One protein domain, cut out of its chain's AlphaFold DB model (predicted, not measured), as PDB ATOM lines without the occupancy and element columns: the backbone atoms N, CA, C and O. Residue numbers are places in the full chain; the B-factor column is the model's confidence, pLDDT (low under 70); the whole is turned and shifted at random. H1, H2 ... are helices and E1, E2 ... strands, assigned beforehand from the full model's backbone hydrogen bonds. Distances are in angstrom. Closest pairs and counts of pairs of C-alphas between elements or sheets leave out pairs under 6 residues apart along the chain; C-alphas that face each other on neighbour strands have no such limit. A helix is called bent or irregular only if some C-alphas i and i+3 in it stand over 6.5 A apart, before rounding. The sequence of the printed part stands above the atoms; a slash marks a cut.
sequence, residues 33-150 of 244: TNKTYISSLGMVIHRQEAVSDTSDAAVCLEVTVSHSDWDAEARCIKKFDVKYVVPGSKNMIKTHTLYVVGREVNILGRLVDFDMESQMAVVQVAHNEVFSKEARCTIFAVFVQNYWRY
ATOM      1  N   THR A  33      20.427 -16.444  29.512       58.16
ATOM      2  CA  THR A  33      21.570 -17.172  30.051       58.16
ATOM      3  C   THR A  33      21.094 -18.574  30.429       58.16
ATOM      4  O   THR A  33      20.208 -18.773  31.265       58.16
ATOM      5  N   ASN A  34      21.664 -19.560  29.747       58.78
ATOM      6  CA  ASN A  34      21.284 -20.961  29.784       58.78
ATOM      7  C   ASN A  34      21.228 -21.455  31.238       58.78
ATOM      8  O   ASN A  34      22.262 -21.546  31.883       58.78
ATOM      9  N   LYS A  35      20.050 -21.709  31.819       69.81
ATOM     10  CA  LYS A  35      19.906 -22.131  33.232       69.81
ATOM     11  C   LYS A  35      20.141 -23.637  33.437       69.81
ATOM     12  O   LYS A  35      19.617 -24.215  34.385       69.81
ATOM     13  N   THR A  36      20.883 -24.289  32.546       80.88
ATOM     14  CA  THR A  36      21.169 -25.720  32.673       80.88
ATOM     15  C   THR A  36      22.244 -25.928  33.729       80.88
ATOM     16  O   THR A  36      23.409 -25.580  33.528       80.88
ATOM     17  N   TYR A  37      21.833 -26.490  34.862       85.00
ATOM     18  CA  TYR A  37      22.734 -26.948  35.908       85.00
ATOM     19  C   TYR A  37      23.091 -28.416  35.688       85.00
ATOM     20  O   TYR A  37      22.252 -29.222  35.290       85.00
ATOM     21  N   ILE A  38      24.343 -28.748  35.966       86.94
ATOM     22  CA  ILE A  38      24.898 -30.093  35.918       86.94
ATOM     23  C   ILE A  38      25.380 -30.420  37.327       86.94
ATOM     24  O   ILE A  38      26.135 -29.650  37.918       86.94
ATOM     25  N   SER A  39      24.942 -31.563  37.846       88.81
ATOM     26  CA  SER A  39      25.533 -32.221  39.009       88.81
ATOM     27  C   SER A  39      26.138 -33.525  38.520       88.81
ATOM     28  O   SER A  39      25.444 -34.344  37.919       88.81
ATOM     29  N   SER A  40      27.447 -33.680  38.690       84.38
ATOM     30  CA  SER A  40      28.179 -34.778  38.065       84.38
ATOM     31  C   SER A  40      29.302 -35.283  38.956       84.38
ATOM     32  O   SER A  40      30.172 -34.509  39.361       84.38
ATOM     33  N   LEU A  41      29.325 -36.599  39.159       90.56
ATOM     34  CA  LEU A  41      30.442 -37.324  39.746       90.56
ATOM     35  C   LEU A  41      31.416 -37.747  38.639       90.56
ATOM     36  O   LEU A  41      30.998 -38.275  37.605       90.56
ATOM     37  N   GLY A  42      32.713 -37.534  38.842       92.00
ATOM     38  CA  GLY A  42      33.725 -37.991  37.895       92.00
ATOM     39  C   GLY A  42      35.142 -37.967  38.450       92.00
ATOM     40  O   GLY A  42      35.388 -37.511  39.567       92.00
ATOM     41  N   MET A  43      36.079 -38.483  37.659       93.81
ATOM     42  CA  MET A  43      37.498 -38.571  38.006       93.81
ATOM     43  C   MET A  43      38.264 -37.383  37.443       93.81
ATOM     44  O   MET A  43      38.247 -37.163  36.233       93.81
ATOM     45  N   VAL A  44      39.004 -36.656  38.277       95.12
ATOM     46  CA  VAL A  44      39.890 -35.595  37.781       95.12
ATOM     47  C   VAL A  44      41.034 -36.224  36.989       95.12
ATOM     48  O   VAL A  44      41.827 -36.985  37.546       95.12
ATOM     49  N   ILE A  45      41.142 -35.889  35.704       95.94
ATOM     50  CA  ILE A  45      42.208 -36.389  34.821       95.94
ATOM     51  C   ILE A  45      43.272 -35.333  34.536       95.94
ATOM     52  O   ILE A  45      44.443 -35.668  34.377       95.94
ATOM     53  N   HIS A  46      42.885 -34.058  34.519       96.06
ATOM     54  CA  HIS A  46      43.784 -32.953  34.221       96.06
ATOM     55  C   HIS A  46      43.413 -31.718  35.040       96.06
ATOM     56  O   HIS A  46      42.239 -31.468  35.317       96.06
ATOM     57  N   ARG A  47      44.432 -30.956  35.442       94.62
ATOM     58  CA  ARG A  47      44.320 -29.753  36.272       94.62
ATOM     59  C   ARG A  47      45.273 -28.698  35.723       94.62
ATOM     60  O   ARG A  47      46.478 -28.939  35.694       94.62
ATOM     61  N   GLN A  48      44.750 -27.527  35.377       93.62
ATOM     62  CA  GLN A  48      45.534 -26.407  34.871       93.62
ATOM     63  C   GLN A  48      45.029 -25.086  35.446       93.62
ATOM     64  O   GLN A  48      43.838 -24.806  35.445       93.62
ATOM     65  N   GLU A  49      45.944 -24.262  35.943       91.44
ATOM     66  CA  GLU A  49      45.628 -22.887  36.327       91.44
ATOM     67  C   GLU A  49      45.748 -22.002  35.084       91.44
ATOM     68  O   GLU A  49      46.768 -22.033  34.392       91.44
ATOM     69  N   ALA A  50      44.693 -21.248  34.789       85.06
ATOM     70  CA  ALA A  50      44.619 -20.341  33.656       85.06
ATOM     71  C   ALA A  50      44.319 -18.922  34.148       85.06
ATOM     72  O   ALA A  50      43.677 -18.710  35.178       85.06
ATOM     73  N   VAL A  51      44.816 -17.928  33.420       77.31
ATOM     74  CA  VAL A  51      44.455 -16.531  33.663       77.31
ATOM     75  C   VAL A  51      43.161 -16.284  32.906       77.31
ATOM     76  O   VAL A  51      43.138 -16.365  31.683       77.31
ATOM     77  N   SER A  52      42.074 -16.047  33.630       66.56
ATOM     78  CA  SER A  52      40.786 -15.711  33.030       66.56
ATOM     79  C   SER A  52      40.765 -14.246  32.585       66.56
ATOM     80  O   SER A  52      41.076 -13.358  33.376       66.56
ATOM     81  N   ASP A  53      40.319 -13.988  31.353       60.72
ATOM     82  CA  ASP A  53      40.124 -12.630  30.807       60.72
ATOM     83  C   ASP A  53      38.910 -11.902  31.423       60.72
ATOM     84  O   ASP A  53      38.676 -10.715  31.191       60.72
ATOM     85  N   THR A  54      38.104 -12.614  32.217       58.72
ATOM     86  CA  THR A  54      36.921 -12.079  32.892       58.72
ATOM     87  C   THR A  54      37.336 -11.318  34.155       58.72
ATOM     88  O   THR A  54      37.907 -11.885  35.084       58.72
ATOM     89  N   SER A  55      37.015 -10.024  34.185       55.19
ATOM     90  CA  SER A  55      37.579  -8.949  35.021       55.19
ATOM     91  C   SER A  55      37.562  -9.093  36.555       55.19
ATOM     92  O   SER A  55      38.034  -8.184  37.228       55.19
ATOM     93  N   ASP A  56      37.062 -10.195  37.121       56.22
ATOM     94  CA  ASP A  56      36.919 -10.386  38.578       56.22
ATOM     95  C   ASP A  56      37.731 -11.559  39.162       56.22
ATOM     96  O   ASP A  56      37.808 -11.710  40.385       56.22
ATOM     97  N   ALA A  57      38.379 -12.385  38.333       60.22
ATOM     98  CA  ALA A  57      39.216 -13.489  38.807       60.22
ATOM     99  C   ALA A  57      40.561 -13.516  38.074       60.22
ATOM    100  O   ALA A  57      40.639 -13.912  36.916       60.22
ATOM    101  N   ALA A  58      41.636 -13.138  38.773       69.12
ATOM    102  CA  ALA A  58      42.985 -13.109  38.200       69.12
ATOM    103  C   ALA A  58      43.524 -14.505  37.817       69.12
ATOM    104  O   ALA A  58      44.400 -14.603  36.966       69.12
ATOM    105  N   VAL A  59      43.024 -15.579  38.443       85.75
ATOM    106  CA  VAL A  59      43.412 -16.971  38.152       85.75
ATOM    107  C   VAL A  59      42.188 -17.871  38.300       85.75
ATOM    108  O   VAL A  59      41.652 -17.996  39.401       85.75
ATOM    109  N   CYS A  60      41.744 -18.510  37.223       90.75
ATOM    110  CA  CYS A  60      40.769 -19.594  37.264       90.75
ATOM    111  C   CYS A  60      41.487 -20.950  37.237       90.75
ATOM    112  O   CYS A  60      42.634 -21.069  36.800       90.75
ATOM    113  N   LEU A  61      40.825 -21.985  37.746       92.88
ATOM    114  CA  LEU A  61      41.301 -23.354  37.620       92.88
ATOM    115  C   LEU A  61      40.439 -24.095  36.605       92.88
ATOM    116  O   LEU A  61      39.241 -24.281  36.805       92.88
ATOM    117  N   GLU A  62      41.077 -24.544  35.538       94.31
ATOM    118  CA  GLU A  62      40.498 -25.438  34.554       94.31
ATOM    119  C   GLU A  62      40.773 -26.885  34.969       94.31
ATOM    120  O   GLU A  62      41.915 -27.299  35.191       94.31
ATOM    121  N   VAL A  63      39.708 -27.663  35.100       94.81
ATOM    122  CA  VAL A  63      39.774 -29.067  35.497       94.81
ATOM    123  C   VAL A  63      39.068 -29.890  34.441       94.81
ATOM    124  O   VAL A  63      37.890 -29.669  34.173       94.81
ATOM    125  N   THR A  64      39.759 -30.865  33.865       95.62
ATOM    126  CA  THR A  64      39.108 -31.860  33.013       95.62
ATOM    127  C   THR A  64      38.759 -33.061  33.869       95.62
ATOM    128  O   THR A  64      39.620 -33.626  34.558       95.62
ATOM    129  N   VAL A  65      37.490 -33.443  33.835       95.06
ATOM    130  CA  VAL A  65      36.962 -34.574  34.589       95.06
ATOM    131  C   VAL A  65      36.426 -35.600  33.606       95.06
ATOM    132  O   VAL A  65      35.677 -35.265  32.691       95.06
ATOM    133  N   SER A  66      36.838 -36.848  33.802       95.44
ATOM    134  CA  SER A  66      36.343 -37.980  33.035       95.44
ATOM    135  C   SER A  66      35.121 -38.565  33.723       95.44
ATOM    136  O   SER A  66      35.170 -38.967  34.893       95.44
ATOM    137  N   HIS A  67      34.031 -38.610  32.977       93.44
ATOM    138  CA  HIS A  67      32.761 -39.185  33.375       93.44
ATOM    139  C   HIS A  67      32.542 -40.506  32.648       93.44
ATOM    140  O   HIS A  67      33.183 -40.825  31.646       93.44
ATOM    141  N   SER A  68      31.661 -41.331  33.196       91.31
ATOM    142  CA  SER A  68      31.288 -42.619  32.622       91.31
ATOM    143  C   SER A  68      29.783 -42.762  32.740       91.31
ATOM    144  O   SER A  68      29.268 -42.732  33.856       91.31
ATOM    145  N   ASP A  69      29.109 -42.914  31.607       89.56
ATOM    146  CA  ASP A  69      27.660 -43.108  31.543       89.56
ATOM    147  C   ASP A  69      27.323 -44.268  30.600       89.56
ATOM    148  O   ASP A  69      28.150 -44.705  29.793       89.56
ATOM    149  N   TRP A  70      26.129 -44.825  30.743       90.12
ATOM    150  CA  TRP A  70      25.664 -45.946  29.943       90.12
ATOM    151  C   TRP A  70      25.153 -45.479  28.574       90.12
ATOM    152  O   TRP A  70      24.183 -44.731  28.476       90.12
ATOM    153  N   ASP A  71      25.766 -45.976  27.499       90.62
ATOM    154  CA  ASP A  71      25.299 -45.778  26.127       90.62
ATOM    155  C   ASP A  71      24.341 -46.920  25.751       90.62
ATOM    156  O   ASP A  71      24.743 -48.079  25.611       90.62
ATOM    157  N   ALA A  72      23.052 -46.602  25.604       87.88
ATOM    158  CA  ALA A  72      22.016 -47.587  25.303       87.88
ATOM    159  C   ALA A  72      22.112 -48.166  23.881       87.88
ATOM    160  O   ALA A  72      21.698 -49.309  23.663       87.88
ATOM    161  N   GLU A  73      22.657 -47.407  22.926       91.62
ATOM    162  CA  GLU A  73      22.822 -47.854  21.542       91.62
ATOM    163  C   GLU A  73      24.008 -48.816  21.441       91.62
ATOM    164  O   GLU A  73      23.867 -49.940  20.950       91.62
ATOM    165  N   ALA A  74      25.154 -48.414  21.996       90.00
ATOM    166  CA  ALA A  74      26.358 -49.241  22.022       90.00
ATOM    167  C   ALA A  74      26.307 -50.365  23.076       90.00
ATOM    168  O   ALA A  74      27.118 -51.293  23.028       90.00
ATOM    169  N   ARG A  75      25.351 -50.304  24.015       92.19
ATOM    170  CA  ARG A  75      25.188 -51.219  25.160       92.19
ATOM    171  C   ARG A  75      26.473 -51.376  25.973       92.19
ATOM    172  O   ARG A  75      26.862 -52.490  26.334       92.19
ATOM    173  N   CYS A  76      27.148 -50.266  26.245       90.75
ATOM    174  CA  CYS A  76      28.371 -50.248  27.034       90.75
ATOM    175  C   CYS A  76      28.494 -48.958  27.852       90.75
ATOM    176  O   CYS A  76      27.832 -47.960  27.577       90.75
ATOM    177  N   ILE A  77      29.359 -48.976  28.868       90.00
ATOM    178  CA  ILE A  77      29.734 -47.758  29.591       90.00
ATOM    179  C   ILE A  77      30.684 -46.954  28.707       90.00
ATOM    180  O   ILE A  77      31.791 -47.406  28.397       90.00
ATOM    181  N   LYS A  78      30.256 -45.758  28.322       91.19
ATOM    182  CA  LYS A  78      31.028 -44.823  27.518       91.19
ATOM    183  C   LYS A  78      31.637 -43.762  28.413       91.19
ATOM    184  O   LYS A  78      30.973 -43.191  29.278       91.19
ATOM    185  N   LYS A  79      32.920 -43.501  28.187       91.38
ATOM    186  CA  LYS A  79      33.633 -42.419  28.856       91.38
ATOM    187  C   LYS A  79      33.576 -41.164  28.010       91.38
ATOM    188  O   LYS A  79      33.707 -41.242  26.789       91.38
ATOM    189  N   PHE A  80      33.387 -40.038  28.669       93.25
ATOM    190  CA  PHE A  80      33.451 -38.727  28.050       93.25
ATOM    191  C   PHE A  80      34.026 -37.736  29.048       93.25
ATOM    192  O   PHE A  80      33.873 -37.894  30.260       93.25
ATOM    193  N   ASP A  81      34.686 -36.718  28.523       95.31
ATOM    194  CA  ASP A  81      35.412 -35.754  29.324       95.31
ATOM    195  C   ASP A  81      34.696 -34.400  29.273       95.31
ATOM    196  O   ASP A  81      34.134 -34.007  28.248       95.31
ATOM    197  N   VAL A  82      34.694 -33.697  30.401       94.56
ATOM    198  CA  VAL A  82      34.046 -32.391  30.562       94.56
ATOM    199  C   VAL A  82      35.040 -31.425  31.197       94.56
ATOM    200  O   VAL A  82      35.774 -31.786  32.124       94.56
ATOM    201  N   LYS A  83      35.074 -30.190  30.689       94.81
ATOM    202  CA  LYS A  83      35.932 -29.118  31.191       94.81
ATOM    203  C   LYS A  83      35.159 -28.270  32.194       94.81
ATOM    204  O   LYS A  83      34.142 -27.664  31.867       94.81
ATOM    205  N   TYR A  84      35.676 -28.182  33.409       93.62
ATOM    206  CA  TYR A  84      35.132 -27.360  34.481       93.62
ATOM    207  C   TYR A  84      36.016 -26.144  34.701       93.62
ATOM    208  O   TYR A  84      37.222 -26.275  34.907       93.62
ATOM    209  N   VAL A  85      35.405 -24.963  34.695       92.81
ATOM    210  CA  VAL A  85      36.066 -23.701  35.017       92.81
ATOM    211  C   VAL A  85      35.674 -23.312  36.433       92.81
ATOM    212  O   VAL A  85      34.537 -22.920  36.705       92.81
ATOM    213  N   VAL A  86      36.629 -23.439  37.346       91.44
ATOM    214  CA  VAL A  86      36.511 -23.035  38.742       91.44
ATOM    215  C   VAL A  86      37.001 -21.588  38.852       91.44
ATOM    216  O   VAL A  86      38.188 -21.324  38.649       91.44
ATOM    217  N   PRO A  87      36.118 -20.617  39.128       90.12
ATOM    218  CA  PRO A  87      36.537 -19.225  39.221       90.12
ATOM    219  C   PRO A  87      37.431 -18.999  40.448       90.12
ATOM    220  O   PRO A  87      37.183 -19.550  41.515       90.12
ATOM    221  N   GLY A  88      38.424 -18.116  40.340       87.44
ATOM    222  CA  GLY A  88      39.317 -17.741  41.447       87.44
ATOM    223  C   GLY A  88      38.720 -16.778  42.472       87.44
ATOM    224  O   GLY A  88      39.459 -16.054  43.140       87.44
ATOM    225  N   SER A  89      37.392 -16.711  42.588       84.88
ATOM    226  CA  SER A  89      36.729 -15.808  43.529       84.88
ATOM    227  C   SER A  89      37.034 -16.205  44.980       84.88
ATOM    228  O   SER A  89      37.380 -17.351  45.275       84.88
ATOM    229  N   LYS A  90      36.892 -15.262  45.922       78.94
ATOM    230  CA  LYS A  90      37.307 -15.399  47.337       78.94
ATOM    231  C   LYS A  90      36.829 -16.688  48.035       78.94
ATOM    232  O   LYS A  90      37.514 -17.185  48.930       78.94
ATOM    233  N   ASN A  91      35.680 -17.229  47.627       79.56
ATOM    234  CA  ASN A  91      35.116 -18.461  48.192       79.56
ATOM    235  C   ASN A  91      35.600 -19.718  47.462       79.56
ATOM    236  O   ASN A  91      35.791 -20.762  48.080       79.56
ATOM    237  N   MET A  92      35.835 -19.603  46.161       80.81
ATOM    238  CA  MET A  92      36.074 -20.735  45.284       80.81
ATOM    239  C   MET A  92      37.568 -21.052  45.122       80.81
ATOM    240  O   MET A  92      37.940 -22.222  45.041       80.81
ATOM    241  N   ILE A  93      38.439 -20.045  45.244       87.69
ATOM    242  CA  ILE A  93      39.903 -20.197  45.184       87.69
ATOM    243  C   ILE A  93      40.437 -21.216  46.201       87.69
ATOM    244  O   ILE A  93      41.379 -21.956  45.928       87.69
ATOM    245  N   LYS A  94      39.794 -21.326  47.371       85.88
ATOM    246  CA  LYS A  94      40.169 -22.296  48.413       85.88
ATOM    247  C   LYS A  94      39.969 -23.743  47.956       85.88
ATOM    248  O   LYS A  94      40.718 -24.628  48.368       85.88
ATOM    249  N   THR A  95      38.993 -23.976  47.079       87.06
ATOM    250  CA  THR A  95      38.651 -25.312  46.575       87.06
ATOM    251  C   THR A  95      39.628 -25.819  45.516       87.06
ATOM    252  O   THR A  95      39.668 -27.020  45.270       87.06
ATOM    253  N   HIS A  96      40.493 -24.963  44.952       90.25
ATOM    254  CA  HIS A  96      41.468 -25.362  43.927       90.25
ATOM    255  C   HIS A  96      42.402 -26.493  44.382       90.25
ATOM    256  O   HIS A  96      42.859 -27.287  43.561       90.25
ATOM    257  N   THR A  97      42.690 -26.560  45.684       89.94
ATOM    258  CA  THR A  97      43.545 -27.593  46.293       89.94
ATOM    259  C   THR A  97      42.866 -28.958  46.399       89.94
ATOM    260  O   THR A  97      43.544 -29.972  46.539       89.94
ATOM    261  N   LEU A  98      41.533 -28.997  46.322       88.69
ATOM    262  CA  LEU A  98      40.746 -30.221  46.445       88.69
ATOM    263  C   LEU A  98      40.694 -31.010  45.132       88.69
ATOM    264  O   LEU A  98      40.566 -32.234  45.150       88.69
ATOM    265  N   TYR A  99      40.846 -30.319  44.001       91.56
ATOM    266  CA  TYR A  99      40.944 -30.925  42.679       91.56
ATOM    267  C   TYR A  99      42.324 -31.537  42.477       91.56
ATOM    268  O   TYR A  99      43.259 -30.872  42.039       91.56
ATOM    269  N   VAL A 100      42.451 -32.817  42.808       92.38
ATOM    270  CA  VAL A 100      43.688 -33.581  42.630       92.38
ATOM    271  C   VAL A 100      43.459 -34.634  41.557       92.38
ATOM    272  O   VAL A 100      42.479 -35.374  41.620       92.38
ATOM    273  N   VAL A 101      44.373 -34.712  40.588       94.44
ATOM    274  CA  VAL A 101      44.339 -35.734  39.532       94.44
ATOM    275  C   VAL A 101      44.300 -37.130  40.155       94.44
ATOM    276  O   VAL A 101      45.043 -37.424  41.090       94.44
ATOM    277  N   GLY A 102      43.414 -37.983  39.648       93.06
ATOM    278  CA  GLY A 102      43.185 -39.327  40.169       93.06
ATOM    279  C   GLY A 102      42.232 -39.399  41.364       93.06
ATOM    280  O   GLY A 102      42.093 -40.479  41.935       93.06
ATOM    281  N   ARG A 103      41.559 -38.303  41.747       89.88
ATOM    282  CA  ARG A 103      40.474 -38.324  42.745       89.88
ATOM    283  C   ARG A 103      39.097 -38.191  42.104       89.88
ATOM    284  O   ARG A 103      38.939 -37.489  41.105       89.88
ATOM    285  N   GLU A 104      38.114 -38.839  42.723       90.19
ATOM    286  CA  GLU A 104      36.697 -38.607  42.442       90.19
ATOM    287  C   GLU A 104      36.261 -37.267  43.034       90.19
ATOM    288  O   GLU A 104      36.621 -36.925  44.165       90.19
ATOM    289  N   VAL A 105      35.481 -36.512  42.268       88.38
ATOM    290  CA  VAL A 105      34.895 -35.234  42.675       88.38
ATOM    291  C   VAL A 105      33.444 -35.167  42.209       88.38
ATOM    292  O   VAL A 105      33.122 -35.641  41.119       88.38
ATOM    293  N   ASN A 106      32.575 -34.572  43.027       88.56
ATOM    294  CA  ASN A 106      31.234 -34.173  42.611       88.56
ATOM    295  C   ASN A 106      31.249 -32.665  42.349       88.56
ATOM    296  O   ASN A 106      31.658 -31.874  43.201       88.56
ATOM    297  N   ILE A 107      30.860 -32.258  41.148       90.06
ATOM    298  CA  ILE A 107      30.892 -30.852  40.748       90.06
ATOM    299  C   ILE A 107      29.481 -30.420  40.397       90.06
ATOM    300  O   ILE A 107      28.783 -31.109  39.651       90.06
ATOM    301  N   LEU A 108      29.089 -29.261  40.930       89.56
ATOM    302  CA  LEU A 108      27.842 -28.605  40.593       89.56
ATOM    303  C   LEU A 108      28.135 -27.303  39.847       89.56
ATOM    304  O   LEU A 108      28.727 -26.346  40.355       89.56
ATOM    305  N   GLY A 109      27.729 -27.265  38.591       90.12
ATOM    306  CA  GLY A 109      28.055 -26.159  37.712       90.12
ATOM    307  C   GLY A 109      26.956 -25.868  36.721       90.12
ATOM    308  O   GLY A 109      25.960 -26.577  36.622       90.12
ATOM    309  N   ARG A 110      27.147 -24.781  35.996       88.88
ATOM    310  CA  ARG A 110      26.272 -24.331  34.931       88.88
ATOM    311  C   ARG A 110      26.939 -24.629  33.600       88.88
ATOM    312  O   ARG A 110      28.103 -24.279  33.417       88.88
ATOM    313  N   LEU A 111      26.214 -25.242  32.674       90.25
ATOM    314  CA  LEU A 111      26.700 -25.416  31.309       90.25
ATOM    315  C   LEU A 111      26.747 -24.047  30.620       90.25
ATOM    316  O   LEU A 111      25.717 -23.377  30.518       90.25
ATOM    317  N   VAL A 112      27.935 -23.625  30.190       88.00
ATOM    318  CA  VAL A 112      28.148 -22.297  29.593       88.00
ATOM    319  C   VAL A 112      28.453 -22.396  28.110       88.00
ATOM    320  O   VAL A 112      27.922 -21.597  27.346       88.00
ATOM    321  N   ASP A 113      29.260 -23.373  27.704       90.12
ATOM    322  CA  ASP A 113      29.704 -23.488  26.315       90.12
ATOM    323  C   ASP A 113      30.064 -24.937  25.945       90.12
ATOM    324  O   ASP A 113      29.991 -25.850  26.776       90.12
ATOM    325  N   PHE A 114      30.462 -25.152  24.696       90.94
ATOM    326  CA  PHE A 114      31.035 -26.393  24.197       90.94
ATOM    327  C   PHE A 114      32.314 -26.091  23.414       90.94
ATOM    328  O   PHE A 114      32.282 -25.408  22.390       90.94
ATOM    329  N   ASP A 115      33.442 -26.625  23.880       90.75
ATOM    330  CA  ASP A 115      34.714 -26.478  23.187       90.75
ATOM    331  C   ASP A 115      34.745 -27.399  21.961       90.75
ATOM    332  O   ASP A 115      34.744 -28.628  22.072       90.75
ATOM    333  N   MET A 116      34.770 -26.786  20.780       91.88
ATOM    334  CA  MET A 116      34.786 -27.482  19.496       91.88
ATOM    335  C   MET A 116      36.142 -28.127  19.192       91.88
ATOM    336  O   MET A 116      36.175 -29.114  18.456       91.88
ATOM    337  N   GLU A 117      37.242 -27.596  19.737       91.19
ATOM    338  CA  GLU A 117      38.589 -28.123  19.490       91.19
ATOM    339  C   GLU A 117      38.816 -29.414  20.276       91.19
ATOM    340  O   GLU A 117      39.241 -30.426  19.717       91.19
ATOM    341  N   SER A 118      38.459 -29.395  21.560       88.06
ATOM    342  CA  SER A 118      38.604 -30.554  22.448       88.06
ATOM    343  C   SER A 118      37.381 -31.483  22.440       88.06
ATOM    344  O   SER A 118      37.418 -32.545  23.058       88.06
ATOM    345  N   GLN A 119      36.296 -31.097  21.757       91.56
ATOM    346  CA  GLN A 119      35.006 -31.801  21.722       91.56
ATOM    347  C   GLN A 119      34.424 -32.091  23.116       91.56
ATOM    348  O   GLN A 119      33.902 -33.180  23.369       91.56
ATOM    349  N   MET A 120      34.505 -31.122  24.026       92.94
ATOM    350  CA  MET A 120      34.046 -31.284  25.408       92.94
ATOM    351  C   MET A 120      33.212 -30.101  25.880       92.94
ATOM    352  O   MET A 120      33.461 -28.944  25.546       92.94
ATOM    353  N   ALA A 121      32.199 -30.406  26.688       92.00
ATOM    354  CA  ALA A 121      31.347 -29.398  27.296       92.00
ATOM    355  C   ALA A 121      32.142 -28.550  28.301       92.00
ATOM    356  O   ALA A 121      32.980 -29.076  29.039       92.00
ATOM    357  N   VAL A 122      31.848 -27.250  28.346       92.31
ATOM    358  CA  VAL A 122      32.457 -26.286  29.265       92.31
ATOM    359  C   VAL A 122      31.434 -25.869  30.312       92.31
ATOM    360  O   VAL A 122      30.385 -25.286  30.018       92.31
ATOM    361  N   VAL A 123      31.762 -26.162  31.563       92.00
ATOM    362  CA  VAL A 123      30.896 -25.947  32.716       92.00
ATOM    363  C   VAL A 123      31.541 -24.929  33.647       92.00
ATOM    364  O   VAL A 123      32.621 -25.155  34.191       92.00
ATOM    365  N   GLN A 124      30.858 -23.812  33.878       90.62
ATOM    366  CA  GLN A 124      31.257 -22.845  34.892       90.62
ATOM    367  C   GLN A 124      30.800 -23.340  36.257       90.62
ATOM    368  O   GLN A 124      29.611 -23.565  36.496       90.62
ATOM    369  N   VAL A 125      31.735 -23.482  37.182       89.06
ATOM    370  CA  VAL A 125      31.430 -23.957  38.526       89.06
ATOM    371  C   VAL A 125      30.728 -22.865  39.330       89.06
ATOM    372  O   VAL A 125      31.250 -21.760  39.486       89.06
ATOM    373  N   ALA A 126      29.549 -23.201  39.856       77.38
ATOM    374  CA  ALA A 126      28.769 -22.332  40.735       77.38
ATOM    375  C   ALA A 126      28.995 -22.690  42.212       77.38
ATOM    376  O   ALA A 126      29.147 -21.799  43.048       77.38
ATOM    377  N   HIS A 127      29.069 -23.989  42.526       63.88
ATOM    378  CA  HIS A 127      29.308 -24.510  43.870       63.88
ATOM    379  C   HIS A 127      30.040 -25.860  43.809       63.88
ATOM    380  O   HIS A 127      29.821 -26.649  42.897       63.88
ATOM    381  N   ASN A 128      30.887 -26.147  44.797       56.41
ATOM    382  CA  ASN A 128      31.668 -27.382  44.839       56.41
ATOM    383  C   ASN A 128      31.320 -28.217  46.057       56.41
ATOM    384  O   ASN A 128      31.399 -27.725  47.178       56.41
ATOM    385  N   GLU A 129      31.029 -29.496  45.838       53.16
ATOM    386  CA  GLU A 129      30.905 -30.488  46.901       53.16
ATOM    387  C   GLU A 129      31.956 -31.574  46.688       53.16
ATOM    388  O   GLU A 129      31.771 -32.527  45.937       53.16
ATOM    389  N   VAL A 130      33.106 -31.440  47.344       50.75
ATOM    390  CA  VAL A 130      34.146 -32.465  47.232       50.75
ATOM    391  C   VAL A 130      33.848 -33.589  48.215       50.75
ATOM    392  O   VAL A 130      34.211 -33.520  49.389       50.75
ATOM    393  N   PHE A 131      33.203 -34.644  47.721       47.22
ATOM    394  CA  PHE A 131      33.068 -35.903  48.443       47.22
ATOM    395  C   PHE A 131      34.350 -36.721  48.292       47.22
ATOM    396  O   PHE A 131      34.541 -37.452  47.324       47.22
ATOM    397  N   SER A 132      35.247 -36.608  49.271       39.59
ATOM    398  CA  SER A 132      36.292 -37.611  49.459       39.59
ATOM    399  C   SER A 132      35.710 -38.758  50.281       39.59
ATOM    400  O   SER A 132      35.284 -38.544  51.414       39.59
ATOM    401  N   LYS A 133      35.720 -39.978  49.733       41.22
ATOM    402  CA  LYS A 133      35.254 -41.196  50.426       41.22
ATOM    403  C   LYS A 133      36.019 -41.492  51.734       41.22
ATOM    404  O   LYS A 133      35.534 -42.279  52.536       41.22
ATOM    405  N   GLU A 134      37.155 -40.834  51.984       40.38
ATOM    406  CA  GLU A 134      37.965 -40.981  53.208       40.38
ATOM    407  C   GLU A 134      38.004 -39.744  54.111       40.38
ATOM    408  O   GLU A 134      38.552 -39.807  55.208       40.38
ATOM    409  N   ALA A 135      37.403 -38.623  53.718       35.88
ATOM    410  CA  ALA A 135      37.359 -37.448  54.575       35.88
ATOM    411  C   ALA A 135      35.915 -37.015  54.764       35.88
ATOM    412  O   ALA A 135      35.295 -36.442  53.867       35.88
ATOM    413  N   ARG A 136      35.412 -37.225  55.984       39.00
ATOM    414  CA  ARG A 136      34.360 -36.389  56.566       39.00
ATOM    415  C   ARG A 136      34.845 -34.941  56.490       39.00
ATOM    416  O   ARG A 136      35.513 -34.449  57.391       39.00
ATOM    417  N   CYS A 137      34.591 -34.284  55.364       36.28
ATOM    418  CA  CYS A 137      34.999 -32.910  55.148       36.28
ATOM    419  C   CYS A 137      33.959 -32.023  55.832       36.28
ATOM    420  O   CYS A 137      32.954 -31.621  55.249       36.28
ATOM    421  N   THR A 138      34.208 -31.738  57.106       39.94
ATOM    422  CA  THR A 138      33.389 -30.931  58.026       39.94
ATOM    423  C   THR A 138      33.231 -29.464  57.602       39.94
ATOM    424  O   THR A 138      32.663 -28.665  58.337       39.94
ATOM    425  N   ILE A 139      33.722 -29.075  56.423       44.34
ATOM    426  CA  ILE A 139      33.767 -27.677  55.980       44.34
ATOM    427  C   ILE A 139      32.439 -27.228  55.334       44.34
ATOM    428  O   ILE A 139      32.178 -26.029  55.275       44.34
ATOM    429  N   PHE A 140      31.548 -28.145  54.931       37.88
ATOM    430  CA  PHE A 140      30.311 -27.785  54.212       37.88
ATOM    431  C   PHE A 140      29.000 -27.881  55.004       37.88
ATOM    432  O   PHE A 140      27.997 -27.324  54.558       37.88
ATOM    433  N   ALA A 141      28.983 -28.477  56.201       35.31
ATOM    434  CA  ALA A 141      27.743 -28.594  56.980       35.31
ATOM    435  C   ALA A 141      27.157 -27.226  57.402       35.31
ATOM    436  O   ALA A 141      25.945 -27.085  57.539       35.31
ATOM    437  N   VAL A 142      27.997 -26.192  57.543       36.75
ATOM    438  CA  VAL A 142      27.574 -24.864  58.032       36.75
ATOM    439  C   VAL A 142      26.975 -23.978  56.926       36.75
ATOM    440  O   VAL A 142      26.163 -23.096  57.209       36.75
ATOM    441  N   PHE A 143      27.336 -24.199  55.655       36.50
ATOM    442  CA  PHE A 143      26.868 -23.347  54.550       36.50
ATOM    443  C   PHE A 143      25.550 -23.844  53.939       36.50
ATOM    444  O   PHE A 143      24.693 -23.036  53.587       36.50
ATOM    445  N   VAL A 144      25.342 -25.167  53.909       40.69
ATOM    446  CA  VAL A 144      24.096 -25.788  53.424       40.69
ATOM    447  C   VAL A 144      22.911 -25.454  54.343       40.69
ATOM    448  O   VAL A 144      21.832 -25.130  53.852       40.69
ATOM    449  N   GLN A 145      23.104 -25.416  55.668       41.69
ATOM    450  CA  GLN A 145      22.014 -25.116  56.610       41.69
ATOM    451  C   GLN A 145      21.452 -23.690  56.492       41.69
ATOM    452  O   GLN A 145      20.257 -23.496  56.702       41.69
ATOM    453  N   ASN A 146      22.269 -22.692  56.142       37.59
ATOM    454  CA  ASN A 146      21.803 -21.300  56.103       37.59
ATOM    455  C   ASN A 146      21.047 -20.934  54.817       37.59
ATOM    456  O   ASN A 146      20.224 -20.023  54.851       37.59
ATOM    457  N   TYR A 147      21.282 -21.639  53.706       39.22
ATOM    458  CA  TYR A 147      20.589 -21.361  52.440       39.22
ATOM    459  C   TYR A 147      19.397 -22.284  52.177       39.22
ATOM    460  O   TYR A 147      18.450 -21.866  51.516       39.22
ATOM    461  N   TRP A 148      19.378 -23.496  52.743       31.97
ATOM    462  CA  TRP A 148      18.216 -24.384  52.617       31.97
ATOM    463  C   TRP A 148      17.020 -23.921  53.464       31.97
ATOM    464  O   TRP A 148      15.873 -24.208  53.135       31.97
ATOM    465  N   ARG A 149      17.273 -23.125  54.514       31.81
ATOM    466  CA  ARG A 149      16.239 -22.561  55.400       31.81
ATOM    467  C   ARG A 149      15.446 -21.399  54.795       31.81
ATOM    468  O   ARG A 149      14.553 -20.888  55.457       31.81
ATOM    469  N   TYR A 150      15.779 -20.965  53.578       36.25
ATOM    470  CA  TYR A 150      15.088 -19.863  52.904       36.25
ATOM    471  C   TYR A 150      14.100 -20.306  51.818       36.25
ATOM    472  O   TYR A 150      13.437 -19.443  51.246       36.25
TER     473      TYR A 150
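Overview. This is residues 33 to 150 of the 244 residues of an uncharacterized protein of Puccinia triticina (isolate 1-1 / race 1 (BBBD)) (UniProt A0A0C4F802). A small closed barrel of five strands has its E2 and E3 running on as a two-stranded hairpin beyond the residues that E1 and E5 pair with, while the short helix H1 packs on the barrel's outside and a tail ends in the free-standing residues 141 to 150, of which 141 to 148 belong to the second helix, H2. The printed part has 118 residues, with the named elements E1, E2, E3, H1, E4, E5 and H2 in that order, and its class is mostly strand. Round the mixed ring run E1, E2, E3, E5, E4 and back to E1, with E3 and E5 parallel and the other neighbour pairs antiparallel. The whole is compact, with a radius of gyration of the C-alphas of 15.1 A and spans of 44 by 34 by 30 A.

Arrangement. E1, residues 37 to 50, bends by 110 degrees at residue 42, and its pairing is staggered: residues 43 to 50 pair with E2, residues 60 to 71, and residues 37 to 43 with E4, residues 104 to 115. E1 and E2 form an antiparallel hairpin, with N 48 and O 62 at 2.9 A, within hydrogen-bond range. E2 and E3, residues 76 to 86, form the next hairpin, with N 67 and O 80 at 2.8 A, and E1, E2 and E3 make a meander, each strand the antiparallel neighbour of the one before. E3 is parallel to E5, residues 120 to 129, with N 85 and O 123 at 2.8 A. E4 and E5 form a hairpin, with N 110 and O 124 at 2.8 A. E4 and E1 close the barrel, with N 107 and O 40 at 3.0 A. H1, residues 93 to 97, is on the barrel and outside it at a height over the sheet of 7.2 A; its closest C-alpha pair with E2 is that of Leu 61 and His 96, 6.6 A. H1 is irregular, but only just: C-alphas 94 and 97 are 6.6 A apart. H2, residues 141 to 148, is not on the barrel and is apart from H1. O i to N i+4 pairs are within hydrogen-bond range in 0 of 1 for H1 and 1 of 4 for H2; for O i to N i+3 it is 1 of 2 and 0 of 5.

Along the chain. E1 begins at C-alpha 37, (22.734, -26.948, 35.908), and is 23.0 A long. E2 is 32.4 A and E3 30.7 A long, E4 22.8 A and E5 21.7 A; E4 bends by 102 degrees at residue 112 and E5 by 87 degrees at residue 126. H1 is 8.3 A long. H2 is 11.3 A long and ends at C-alpha 148, (18.216, -24.384, 52.617).

Size, cuts and confidence. The two C-alphas farthest apart, those of Ser 55 and Arg 75, are 45.1 A apart. The printed part has no cut, and the link from E5 to H2 is long, with 11 residues. The mean pLDDT of the printed part is 77.8, and it is under 70 in residues 33 to 35, 52 to 58 and 127 to 150.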